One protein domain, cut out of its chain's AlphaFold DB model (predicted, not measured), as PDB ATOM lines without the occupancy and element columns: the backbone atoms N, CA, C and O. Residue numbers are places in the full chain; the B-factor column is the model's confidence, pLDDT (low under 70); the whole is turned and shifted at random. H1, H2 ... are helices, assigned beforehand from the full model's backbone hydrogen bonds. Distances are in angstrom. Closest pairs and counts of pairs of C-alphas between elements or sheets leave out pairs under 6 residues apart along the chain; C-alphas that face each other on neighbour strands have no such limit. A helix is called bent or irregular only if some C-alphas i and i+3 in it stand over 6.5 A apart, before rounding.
ATOM      1  N   PRO A 173     126.221 252.915 295.249       63.28
ATOM      2  CA  PRO A 173     125.918 254.326 295.079       63.28
ATOM      3  C   PRO A 173     127.100 255.181 295.510       63.28
ATOM      4  O   PRO A 173     127.757 254.910 296.522       63.28
ATOM      5  N   GLN A 174     127.357 256.257 294.770       60.66
ATOM      6  CA  GLN A 174     128.249 257.287 295.283       60.66
ATOM      7  C   GLN A 174     127.598 257.914 296.514       60.66
ATOM      8  O   GLN A 174     126.405 258.223 296.502       60.66
ATOM      9  N   LYS A 175     128.387 258.127 297.574       56.84
ATOM     10  CA  LYS A 175     127.914 258.914 298.713       56.84
ATOM     11  C   LYS A 175     127.432 260.277 298.198       56.84
ATOM     12  O   LYS A 175     128.117 260.853 297.346       56.84
ATOM     13  N   PRO A 176     126.309 260.805 298.713       51.66
ATOM     14  CA  PRO A 176     125.844 262.135 298.348       51.66
ATOM     15  C   PRO A 176     126.992 263.136 298.495       51.66
ATOM     16  O   PRO A 176     127.602 263.242 299.562       51.66
ATOM     17  N   ASN A 177     127.340 263.836 297.415       48.78
ATOM     18  CA  ASN A 177     128.326 264.906 297.494       48.78
ATOM     19  C   ASN A 177     127.622 266.211 297.906       48.78
ATOM     20  O   ASN A 177     126.437 266.404 297.643       48.78
ATOM     21  N   ARG A 178     128.356 267.146 298.523       52.66
ATOM     22  CA  ARG A 178     127.797 268.439 298.970       52.66
ATOM     23  C   ARG A 178     127.191 269.296 297.840       52.66
ATOM     24  O   ARG A 178     126.510 270.269 298.145       52.66
ATOM     25  N   ARG A 179     127.462 268.987 296.563       47.84
ATOM     26  CA  ARG A 179     126.969 269.746 295.397       47.84
ATOM     27  C   ARG A 179     125.571 269.309 294.951       47.84
ATOM     28  O   ARG A 179     124.824 270.150 294.469       47.84
ATOM     29  N   TYR A 180     125.201 268.045 295.145       48.00
ATOM     30  CA  TYR A 180     123.865 267.535 294.845       48.00
ATOM     31  C   TYR A 180     123.025 267.512 296.127       48.00
ATOM     32  O   TYR A 180     122.963 266.512 296.840       48.00
ATOM     33  N   LYS A 181     122.393 268.650 296.442       40.25
ATOM     34  CA  LYS A 181     121.376 268.760 297.500       40.25
ATOM     35  C   LYS A 181     120.097 268.022 297.074       40.25
ATOM     36  O   LYS A 181     119.117 268.653 296.711       40.25
ATOM     37  N   TYR A 182     120.095 266.694 297.105       46.06
ATOM     38  CA  TYR A 182     118.854 265.904 297.024       46.06
ATOM     39  C   TYR A 182     118.332 265.501 298.412       46.06
ATOM     40  O   TYR A 182     117.513 264.598 298.534       46.06
ATOM     41  N   VAL A 183     118.799 266.156 299.479       48.47
ATOM     42  CA  VAL A 183     118.518 265.756 300.867       48.47
ATOM     43  C   VAL A 183     117.659 266.798 301.581       48.47
ATOM     44  O   VAL A 183     117.994 267.231 302.675       48.47
ATOM     45  N   ASP A 184     116.546 267.199 300.972       53.84
ATOM     46  CA  ASP A 184     115.470 267.864 301.726       53.84
ATOM     47  C   ASP A 184     114.368 266.858 302.124       53.84
ATOM     48  O   ASP A 184     113.495 267.154 302.938       53.84
ATOM     49  N   LEU A 185     114.425 265.627 301.601       61.97
ATOM     50  CA  LEU A 185     113.494 264.550 301.927       61.97
ATOM     51  C   LEU A 185     114.071 263.647 303.016       61.97
ATOM     52  O   LEU A 185     114.920 262.797 302.756       61.97
ATOM     53  N   VAL A 186     113.568 263.810 304.240       73.81
ATOM     54  CA  VAL A 186     113.878 262.909 305.358       73.81
ATOM     55  C   VAL A 186     113.380 261.492 305.019       73.81
ATOM     56  O   VAL A 186     112.191 261.335 304.707       73.81
ATOM     57  N   PRO A 187     114.239 260.455 305.057       76.94
ATOM     58  CA  PRO A 187     113.822 259.074 304.824       76.94
ATOM     59  C   PRO A 187     112.753 258.622 305.829       76.94
ATOM     60  O   PRO A 187     112.888 258.835 307.032       76.94
ATOM     61  N   LYS A 188     111.694 257.975 305.338       84.88
ATOM     62  CA  LYS A 188     110.629 257.323 306.130       84.88
ATOM     63  C   LYS A 188     110.807 255.803 306.201       84.88
ATOM     64  O   LYS A 188     109.891 255.082 306.589       84.88
ATOM     65  N   PHE A 189     111.984 255.330 305.816       87.06
ATOM     66  CA  PHE A 189     112.425 253.944 305.834       87.06
ATOM     67  C   PHE A 189     113.748 253.852 306.613       87.06
ATOM     68  O   PHE A 189     114.446 254.850 306.790       87.06
ATOM     69  N   GLU A 190     114.061 252.667 307.125       85.25
ATOM     70  CA  GLU A 190     115.298 252.371 307.846       85.25
ATOM     71  C   GLU A 190     116.512 252.439 306.916       85.25
ATOM     72  O   GLU A 190     116.431 252.070 305.742       85.25
ATOM     73  N   ASP A 191     117.652 252.858 307.463       82.44
ATOM     74  CA  ASP A 191     118.926 252.822 306.749       82.44
ATOM     75  C   ASP A 191     119.279 251.377 306.358       82.44
ATOM     76  O   ASP A 191     119.297 250.469 307.196       82.44
ATOM     77  N   PHE A 192     119.584 251.167 305.076       81.75
ATOM     78  CA  PHE A 192     119.963 249.863 304.539       81.75
ATOM     79  C   PHE A 192     121.254 249.307 305.151       81.75
ATOM     80  O   PHE A 192     121.447 248.090 305.137       81.75
ATOM     81  N   SER A 193     122.094 250.151 305.764       81.44
ATOM     82  CA  SER A 193     123.258 249.706 306.545       81.44
ATOM     83  C   SER A 193     122.882 248.733 307.675       81.44
ATOM     84  O   SER A 193     123.653 247.828 307.999       81.44
ATOM     85  N   ASN A 194     121.651 248.802 308.197       85.38
ATOM     86  CA  ASN A 194     121.137 247.861 309.200       85.38
ATOM     87  C   ASN A 194     121.020 246.416 308.679       85.38
ATOM     88  O   ASN A 194     121.028 245.462 309.468       85.38
ATOM     89  N   PHE A 195     120.922 246.241 307.358       89.44
ATOM     90  CA  PHE A 195     120.787 244.944 306.698       89.44
ATOM     91  C   PHE A 195     122.100 244.433 306.089       89.44
ATOM     92  O   PHE A 195     122.143 243.279 305.668       89.44
ATOM     93  N   GLU A 196     123.184 245.221 306.099       85.69
ATOM     94  CA  GLU A 196     124.451 244.906 305.408       85.69
ATOM     95  C   GLU A 196     125.037 243.548 305.834       85.69
ATOM     96  O   GLU A 196     125.509 242.770 305.011       85.69
ATOM     97  N   LYS A 197     124.896 243.164 307.110       90.81
ATOM     98  CA  LYS A 197     125.359 241.851 307.612       90.81
ATOM     99  C   LYS A 197     124.619 240.636 307.029       90.81
ATOM    100  O   LYS A 197     124.988 239.496 307.337       90.81
ATOM    101  N   TYR A 198     123.527 240.847 306.300       91.75
ATOM    102  CA  TYR A 198     122.751 239.800 305.634       91.75
ATOM    103  C   TYR A 198     122.990 239.750 304.128       91.75
ATOM    104  O   TYR A 198     122.503 238.833 303.476       91.75
ATOM    105  N   GLU A 199     123.764 240.687 303.593       87.75
ATOM    106  CA  GLU A 199     124.091 240.751 302.180       87.75
ATOM    107  C   GLU A 199     124.765 239.468 301.682       87.75
ATOM    108  O   GLU A 199     125.570 238.848 302.385       87.75
ATOM    109  N   ASN A 200     124.393 239.046 300.472       87.75
ATOM    110  CA  ASN A 200     124.816 237.810 299.811       87.75
ATOM    111  C   ASN A 200     124.455 236.513 300.561       87.75
ATOM    112  O   ASN A 200     124.786 235.420 300.091       87.75
ATOM    113  N   LYS A 201     123.756 236.583 301.704       91.50
ATOM    114  CA  LYS A 201     123.242 235.383 302.372       91.50
ATOM    115  C   LYS A 201     122.053 234.817 301.598       91.50
ATOM    116  O   LYS A 201     121.287 235.591 301.021       91.50
ATOM    117  N   PRO A 202     121.854 233.487 301.606       90.94
ATOM    118  CA  PRO A 202     120.698 232.873 300.969       90.94
ATOM    119  C   PRO A 202     119.390 233.418 301.543       90.94
ATOM    120  O   PRO A 202     119.265 233.578 302.755       90.94
ATOM    121  N   VAL A 203     118.398 233.645 300.687       91.00
ATOM    122  CA  VAL A 203     117.037 234.029 301.101       91.00
ATOM    123  C   VAL A 203     116.409 232.924 301.956       91.00
ATOM    124  O   VAL A 203     115.824 233.194 303.006       91.00
ATOM    125  N   LYS A 204     116.606 231.664 301.549       92.50
ATOM    126  CA  LYS A 204     116.212 230.480 302.322       92.50
ATOM    127  C   LYS A 204     116.992 230.415 303.641       92.50
ATOM    128  O   LYS A 204     118.220 230.463 303.640       92.50
ATOM    129  N   GLY A 205     116.282 230.271 304.756       93.44
ATOM    130  CA  GLY A 205     116.828 230.331 306.116       93.44
ATOM    131  C   GLY A 205     116.983 231.750 306.677       93.44
ATOM    132  O   GLY A 205     117.389 231.908 307.827       93.44
ATOM    133  N   ASN A 206     116.664 232.785 305.890       95.19
ATOM    134  CA  ASN A 206     116.686 234.194 306.287       95.19
ATOM    135  C   ASN A 206     115.303 234.857 306.100       95.19
ATOM    136  O   ASN A 206     115.194 236.075 305.973       95.19
ATOM    137  N   GLU A 207     114.214 234.089 306.132       96.00
ATOM    138  CA  GLU A 207     112.864 234.545 305.771       96.00
ATOM    139  C   GLU A 207     112.392 235.728 306.628       96.00
ATOM    140  O   GLU A 207     111.803 236.679 306.119       96.00
ATOM    141  N   LYS A 208     112.708 235.717 307.931       96.12
ATOM    142  CA  LYS A 208     112.350 236.814 308.846       96.12
ATOM    143  C   LYS A 208     113.029 238.130 308.481       96.12
ATOM    144  O   LYS A 208     112.413 239.182 308.609       96.12
ATOM    145  N   ILE A 209     114.302 238.088 308.081       95.81
ATOM    146  CA  ILE A 209     115.009 239.312 307.698       95.81
ATOM    147  C   ILE A 209     114.579 239.767 306.304       95.81
ATOM    148  O   ILE A 209     114.390 240.957 306.097       95.81
ATOM    149  N   VAL A 210     114.316 238.830 305.392       94.81
ATOM    150  CA  VAL A 210     113.768 239.122 304.061       94.81
ATOM    151  C   VAL A 210     112.418 239.831 304.175       94.81
ATOM    152  O   VAL A 210     112.208 240.829 303.495       94.81
ATOM    153  N   ALA A 211     111.530 239.390 305.073       95.56
ATOM    154  CA  ALA A 211     110.260 240.072 305.329       95.56
ATOM    155  C   ALA A 211     110.466 241.522 305.806       95.56
ATOM    156  O   ALA A 211     109.858 242.434 305.253       95.56
ATOM    157  N   LYS A 212     111.396 241.752 306.744       96.00
ATOM    158  CA  LYS A 212     111.748 243.109 307.203       96.00
ATOM    159  C   LYS A 212     112.318 243.987 306.091       96.00
ATOM    160  O   LYS A 212     111.985 245.165 306.015       96.00
ATOM    161  N   ILE A 213     113.162 243.428 305.222       93.50
ATOM    162  CA  ILE A 213     113.702 244.157 304.067       93.50
ATOM    163  C   ILE A 213     112.562 244.537 303.114       93.50
ATOM    164  O   ILE A 213     112.497 245.688 302.699       93.50
ATOM    165  N   LYS A 214     111.622 243.625 302.830       94.38
ATOM    166  CA  LYS A 214     110.441 243.915 301.994       94.38
ATOM    167  C   LYS A 214     109.549 245.001 302.598       94.38
ATOM    168  O   LYS A 214     109.128 245.905 301.883       94.38
ATOM    169  N   GLU A 215     109.311 244.964 303.909       94.75
ATOM    170  CA  GLU A 215     108.596 246.032 304.624       94.75
ATOM    171  C   GLU A 215     109.324 247.380 304.507       94.75
ATOM    172  O   GLU A 215     108.692 248.417 304.302       94.75
ATOM    173  N   ASN A 216     110.658 247.380 304.605       92.50
ATOM    174  CA  ASN A 216     111.457 248.591 304.451       92.50
ATOM    175  C   ASN A 216     111.438 249.132 303.013       92.50
ATOM    176  O   ASN A 216     111.276 250.335 302.805       92.50
ATOM    177  N   ASN A 217     111.543 248.241 302.025       90.50
ATOM    178  CA  ASN A 217     111.424 248.563 300.606       90.50
ATOM    179  C   ASN A 217     110.055 249.176 300.297       90.50
ATOM    180  O   ASN A 217     109.996 250.173 299.586       90.50
ATOM    181  N   GLN A 218     108.967 248.654 300.875       89.88
ATOM    182  CA  GLN A 218     107.632 249.224 300.680       89.88
ATOM    183  C   GLN A 218     107.552 250.674 301.172       89.88
ATOM    184  O   GLN A 218     107.049 251.532 300.457       89.88
ATOM    185  N   LYS A 219     108.133 250.990 302.337       89.19
ATOM    186  CA  LYS A 219     108.198 252.377 302.840       89.19
ATOM    187  C   LYS A 219     108.978 253.303 301.900       89.19
ATOM    188  O   LYS A 219     108.599 254.463 301.734       89.19
ATOM    189  N   LEU A 220     110.057 252.804 301.291       86.00
ATOM    190  CA  LEU A 220     110.826 253.534 300.280       86.00
ATOM    191  C   LEU A 220     109.990 253.789 299.018       86.00
ATOM    192  O   LEU A 220     109.950 254.925 298.544       86.00
ATOM    193  N   ILE A 221     109.279 252.774 298.522       83.38
ATOM    194  CA  ILE A 221     108.388 252.872 297.356       83.38
ATOM    195  C   ILE A 221     107.262 253.875 297.627       83.38
ATOM    196  O   ILE A 221     107.069 254.799 296.843       83.38
ATOM    197  N   ASP A 222     106.581 253.760 298.769       84.31
ATOM    198  CA  ASP A 222     105.487 254.651 299.171       84.31
ATOM    199  C   ASP A 222     105.951 256.106 299.308       84.31
ATOM    200  O   ASP A 222     105.199 257.046 299.032       84.31
ATOM    201  N   GLN A 223     107.184 256.318 299.781       80.75
ATOM    202  CA  GLN A 223     107.772 257.647 299.838       80.75
ATOM    203  C   GLN A 223     108.090 258.164 298.436       80.75
ATOM    204  O   GLN A 223     107.753 259.308 298.157       80.75
ATOM    205  N   TYR A 224     108.690 257.355 297.562       77.38
ATOM    206  CA  TYR A 224     109.026 257.746 296.191       77.38
ATOM    207  C   TYR A 224     107.775 258.066 295.359       77.38
ATOM    208  O   TYR A 224     107.699 259.135 294.755       77.38
ATOM    209  N   ALA A 225     106.746 257.216 295.418       76.44
ATOM    210  CA  ALA A 225     105.488 257.375 294.687       76.44
ATOM    211  C   ALA A 225     104.754 258.693 294.998       76.44
ATOM    212  O   ALA A 225     104.043 259.218 294.149       76.44
ATOM    213  N   LYS A 226     104.956 259.277 296.189       74.31
ATOM    214  CA  LYS A 226     104.381 260.586 296.558       74.31
ATOM    215  C   LYS A 226     105.009 261.771 295.825       74.31
ATOM    216  O   LYS A 226     104.399 262.836 295.799       74.31
ATOM    217  N   TYR A 227     106.219 261.609 295.290       69.88
ATOM    218  CA  TYR A 227     106.991 262.694 294.675       69.88
ATOM    219  C   TYR A 227     107.230 262.506 293.177       69.88
ATOM    220  O   TYR A 227     107.701 263.440 292.530       69.88
ATOM    221  N   VAL A 228     106.899 261.344 292.611       63.44
ATOM    222  CA  VAL A 228     106.905 261.148 291.158       63.44
ATOM    223  C   VAL A 228     105.622 261.749 290.583       63.44
ATOM    224  O   VAL A 228     104.534 261.317 290.967       63.44
ATOM    225  N   PRO A 229     105.703 262.735 289.669       57.12
ATOM    226  CA  PRO A 229     104.534 263.212 288.947       57.12
ATOM    227  C   PRO A 229     103.869 262.033 288.234       57.12
ATOM    228  O   PRO A 229     104.546 261.274 287.542       57.12
ATOM    229  N   ALA A 230     102.557 261.871 288.402       53.41
ATOM    230  CA  ALA A 230     101.801 260.876 287.657       53.41
ATOM    231  C   ALA A 230     101.998 261.122 286.149       53.41
ATOM    232  O   ALA A 230     101.483 262.096 285.606       53.41
ATOM    233  N   GLY A 231     102.767 260.253 285.491       53.22
ATOM    234  CA  GLY A 231     102.945 260.255 284.043       53.22
ATOM    235  C   GLY A 231     104.271 260.835 283.554       53.22
ATOM    236  O   GLY A 231     104.367 262.005 283.193       53.22
ATOM    237  N   ILE A 232     105.252 259.950 283.383       43.16
ATOM    238  CA  ILE A 232     106.174 260.020 282.245       43.16
ATOM    239  C   ILE A 232     106.050 258.673 281.511       43.16
ATOM    240  O   ILE A 232     106.762 257.720 281.804       43.16
ATOM    241  N   GLY A 233     105.091 258.580 280.582       52.91
ATOM    242  CA  GLY A 233     104.933 257.440 279.662       52.91
ATOM    243  C   GLY A 233     104.360 256.136 280.247       52.91
ATOM    244  O   GLY A 233     103.777 256.119 281.326       52.91
ATOM    245  N   TYR A 234     104.525 255.042 279.484       51.44
ATOM    246  CA  TYR A 234     104.056 253.659 279.739       51.44
ATOM    247  C   TYR A 234     104.682 252.967 280.969       51.44
ATOM    248  O   TYR A 234     104.439 251.786 281.207       51.44
ATOM    249  N   ILE A 235     105.511 253.672 281.735       54.28
ATOM    250  CA  ILE A 235     106.245 253.128 282.875       54.28
ATOM    251  C   ILE A 235     105.374 253.321 284.116       54.28
ATOM    252  O   ILE A 235     105.015 254.452 284.433       54.28
ATOM    253  N   GLN A 236     105.029 252.223 284.795       65.81
ATOM    254  CA  GLN A 236     104.274 252.196 286.056       65.81
ATOM    255  C   GLN A 236     105.264 251.954 287.212       65.81
ATOM    256  O   GLN A 236     105.610 250.800 287.492       65.81
ATOM    257  N   PRO A 237     105.812 253.012 287.854       64.00
ATOM    258  CA  PRO A 237     106.871 252.870 288.860       64.00
ATOM    259  C   PRO A 237     106.413 252.084 290.093       64.00
ATOM    260  O   PRO A 237     107.213 251.420 290.747       64.00
ATOM    261  N   ASP A 238     105.117 252.140 290.386       66.75
ATOM    262  CA  ASP A 238     104.421 251.375 291.415       66.75
ATOM    263  C   ASP A 238     104.426 249.863 291.156       66.75
ATOM    264  O   ASP A 238     104.332 249.102 292.113       66.75
ATOM    265  N   GLN A 239     104.599 249.423 289.907       70.31
ATOM    266  CA  GLN A 239     104.777 248.009 289.555       70.31
ATOM    267  C   GLN A 239     106.256 247.622 289.437       70.31
ATOM    268  O   GLN A 239     106.678 246.602 289.978       70.31
ATOM    269  N   MET A 240     107.077 248.468 288.806       72.88
ATOM    270  CA  MET A 240     108.488 248.144 288.554       72.88
ATOM    271  C   MET A 240     109.358 248.155 289.815       72.88
ATOM    272  O   MET A 240     110.278 247.347 289.937       72.88
ATOM    273  N   LEU A 241     109.094 249.057 290.770       78.88
ATOM    274  CA  LEU A 241     109.905 249.140 291.986       78.88
ATOM    275  C   LEU A 241     109.712 247.936 292.919       78.88
ATOM    276  O   LEU A 241     110.726 247.426 293.397       78.88
ATOM    277  N   PRO A 242     108.487 247.437 293.186       83.44
ATOM    278  CA  PRO A 242     108.319 246.167 293.885       83.44
ATOM    279  C   PRO A 242     109.004 244.999 293.173       83.44
ATOM    280  O   PRO A 242     109.677 244.211 293.839       83.44
ATOM    281  N   ASP A 243     108.877 244.904 291.847       80.31
ATOM    282  CA  ASP A 243     109.506 243.850 291.044       80.31
ATOM    283  C   ASP A 243     111.026 243.853 291.208       80.31
ATOM    284  O   ASP A 243     111.622 242.841 291.592       80.31
ATOM    285  N   TYR A 244     111.653 245.018 291.059       80.69
ATOM    286  CA  TYR A 244     113.088 245.167 291.262       80.69
ATOM    287  C   TYR A 244     113.510 244.900 292.719       80.69
ATOM    288  O   TYR A 244     114.356 244.050 293.000       80.69
ATOM    289  N   LEU A 245     112.900 245.597 293.680       85.75
ATOM    290  CA  LEU A 245     113.362 245.602 295.070       85.75
ATOM    291  C   LEU A 245     113.034 244.312 295.828       85.75
ATOM    292  O   LEU A 245     113.799 243.908 296.704       85.75
ATOM    293  N   ASN A 246     111.895 243.677 295.538       86.88
ATOM    294  CA  ASN A 246     111.371 242.573 296.347       86.88
ATOM    295  C   ASN A 246     111.428 241.210 295.662       86.88
ATOM    296  O   ASN A 246     111.438 240.201 296.377       86.88
ATOM    297  N   TYR A 247     111.427 241.164 294.329       82.00
ATOM    298  CA  TYR A 247     111.496 239.908 293.584       82.00
ATOM    299  C   TYR A 247     112.881 239.679 293.002       82.00
ATOM    300  O   TYR A 247     113.431 238.600 293.201       82.00
ATOM    301  N   TYR A 248     113.463 240.683 292.349       80.88
ATOM    302  CA  TYR A 248     114.783 240.564 291.743       80.88
ATOM    303  C   TYR A 248     115.902 240.565 292.799       80.88
ATOM    304  O   TYR A 248     116.573 239.547 292.971       80.88
ATOM    305  N   LEU A 249     116.038 241.628 293.606       85.06
ATOM    306  CA  LEU A 249     117.121 241.732 294.603       85.06
ATOM    307  C   LEU A 249     117.044 240.681 295.727       85.06
ATOM    308  O   LEU A 249     118.022 240.456 296.435       85.06
ATOM    309  N   LEU A 250     115.889 240.038 295.916       87.56
ATOM    310  CA  LEU A 250     115.643 239.059 296.983       87.56
ATOM    311  C   LEU A 250     115.250 237.681 296.431       87.56
ATOM    312  O   LEU A 250     114.516 236.941 297.091       87.56
ATOM    313  N   ARG A 251     115.711 237.331 295.223       83.31
ATOM    314  CA  ARG A 251     115.379 236.058 294.566       83.31
ATOM    315  C   ARG A 251     116.071 234.862 295.219       83.31
ATOM    316  O   ARG A 251     115.413 233.950 295.712       83.31
ATOM    317  N   ASN A 252     117.404 234.866 295.205       82.94
ATOM    318  CA  ASN A 252     118.245 233.738 295.626       82.94
ATOM    319  C   ASN A 252     119.094 234.096 296.849       82.94
ATOM    320  O   ASN A 252     119.087 233.393 297.866       82.94
ATOM    321  N   LYS A 253     119.812 235.214 296.743       88.00
ATOM    322  CA  LYS A 253     120.608 235.833 297.800       88.00
ATOM    323  C   LYS A 253     119.989 237.187 298.147       88.00
ATOM    324  O   LYS A 253     119.226 237.747 297.366       88.00
ATOM    325  N   ILE A 254     120.288 237.689 299.337       88.81
ATOM    326  CA  ILE A 254     119.862 239.020 299.764       88.81
ATOM    327  C   ILE A 254     120.798 240.050 299.126       88.81
ATOM    328  O   ILE A 254     121.943 240.189 299.560       88.81
ATOM    329  N   HIS A 255     120.300 240.779 298.133       84.94
ATOM    330  CA  HIS A 255     120.922 241.988 297.604       84.94
ATOM    331  C   HIS A 255     120.180 243.224 298.119       84.94
ATOM    332  O   HIS A 255     118.967 243.207 298.334       84.94
ATOM    333  N   LEU A 256     120.922 244.307 298.351       82.00
ATOM    334  CA  LEU A 256     120.375 245.576 298.822       82.00
ATOM    335  C   LEU A 256     120.491 246.631 297.721       82.00
ATOM    336  O   LEU A 256     121.487 246.685 296.999       82.00
ATOM    337  N   VAL A 257     119.509 247.533 297.648       71.81
ATOM    338  CA  VAL A 257     119.474 248.644 296.671       71.81
ATOM    339  C   VAL A 257     120.704 249.560 296.763       71.81
ATOM    340  O   VAL A 257     121.079 250.233 295.808       71.81
ATOM    341  N   THR A 258     121.371 249.571 297.917       67.31
ATOM    342  CA  THR A 258     122.600 250.330 298.171       67.31
ATOM    343  C   THR A 258     123.878 249.612 297.743       67.31
ATOM    344  O   THR A 258     124.965 250.134 297.990       67.31
ATOM    345  N   ASN A 259     123.795 248.424 297.150       52.22
ATOM    346  CA  ASN A 259     124.974 247.657 296.757       52.22
ATOM    347  C   ASN A 259     125.062 247.410 295.253       52.22
ATOM    348  O   ASN A 259     126.170 247.397 294.719       52.22
ATOM    349  N   ASP A 260     123.930 247.314 294.559       54.00
ATOM    350  CA  ASP A 260     123.927 247.246 293.105       54.00
ATOM    351  C   ASP A 260     122.907 248.212 292.498       54.00
ATOM    352  O   ASP A 260     121.702 247.970 292.488       54.00
ATOM    353  N   LEU A 261     123.411 249.352 292.015       53.25
ATOM    354  CA  LEU A 261     122.664 250.247 291.125       53.25
ATOM    355  C   LEU A 261     122.805 249.836 289.657       53.25
ATOM    356  O   LEU A 261     122.448 250.617 288.781       53.25
ATOM    357  N   GLY A 262     123.381 248.665 289.381       45.56
ATOM    358  CA  GLY A 262     123.848 248.315 288.059       45.56
ATOM    359  C   GLY A 262     122.762 248.384 286.998       45.56
ATOM    360  O   GLY A 262     122.923 249.059 285.990       45.56
ATOM    361  N   GLU A 263     121.608 247.798 287.283       45.00
ATOM    362  CA  GLU A 263     120.477 247.790 286.354       45.00
ATOM    363  C   GLU A 263     119.631 249.071 286.385       45.00
ATOM    364  O   GLU A 263     118.941 249.372 285.415       45.00
ATOM    365  N   ALA A 264     119.715 249.881 287.448       43.38
ATOM    366  CA  ALA A 264     118.954 251.133 287.552       43.38
ATOM    367  C   ALA A 264     119.441 252.228 286.578       43.38
ATOM    368  O   ALA A 264     118.806 253.275 286.466       43.38
ATOM    369  N   ILE A 265     120.579 252.009 285.907       38.47
ATOM    370  CA  ILE A 265     121.215 252.952 284.971       38.47
ATOM    371  C   ILE A 265     121.155 252.414 283.522       38.47
ATOM    372  O   ILE A 265     121.694 253.039 282.613       38.47
ATOM    373  N   SER A 266     120.523 251.258 283.287       31.70
ATOM    374  CA  SER A 266     120.558 250.555 281.992       31.70
ATOM    375  C   SER A 266     119.369 250.824 281.060       31.70
ATOM    376  O   SER A 266     119.276 250.162 280.031       31.70
ATOM    377  N   TYR A 267     118.495 251.788 281.369       32.28
ATOM    378  CA  TYR A 267     117.409 252.232 280.481       32.28
ATOM    379  C   TYR A 267     117.266 253.754 280.485       32.28
ATOM    380  O   TYR A 267     117.206 254.337 281.592       32.28
TER     381      TYR A 267
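This is residues 173 to 267 of the 267 residues of an uncharacterized protein of Lactobacillus crispatus (UniProt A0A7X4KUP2). Two helices, H2 and H3, form a helical hairpin, side by side and running opposite ways, and a short irregular helix, H1, stands near H2 so that the three centres make a triangle. Long stretches with no named element make up much of the rest, and residues 175 to 184 and 229 to 236 stick out from the body. The printed part has 95 residues with three named helices, in the order H1, H2, H3, and no named strand; the class is all helix, though under half of the residues, 38, are in named elements. The whole is compact, with a radius of gyration of the C-alphas of 14.2 A and spans of 39 by 34 by 25 A.

H2, residues 207 to 225, touches H3, residues 237 to 248, at a shallow tilt of 20 degrees, opposite ways; their closest C-alphas, of Lys 214 and Asn 246, are 5.9 A apart. H1, residues 192 to 198, is close to H2 but not clearly touching, at a shallow tilt of 24 degrees, opposite ways; the closest C-alphas, of Phe 195 and Ile 213, are 7.6 A apart. H1 and H3 are apart. In H2 every O i to N i+4 pair is within hydrogen-bond range; in H3 6 of 8 are, and in H1 1 of 3, beside 3 of 4 O i to N i+3 pairs.

H2 is 26.4 A long, from C-alpha 207 at (112.864, 234.545, 305.771) to C-alpha 225 at (105.488, 257.375, 294.687). H3 is 14.9 A long and ends at C-alpha 248, (114.783, 240.564, 291.743). H1 is 10.5 A long and irregular: C-alphas 194 and 197 are 7.5 A apart.

The two C-alphas farthest apart, of Arg 179 and Gly 205, are 42.1 A apart. The printed part has no cut; the link from H2 to H3 is long, with 11 residues. The pLDDT is under 70 in residues 173 to 185, 227 to 238 and 258 to 267.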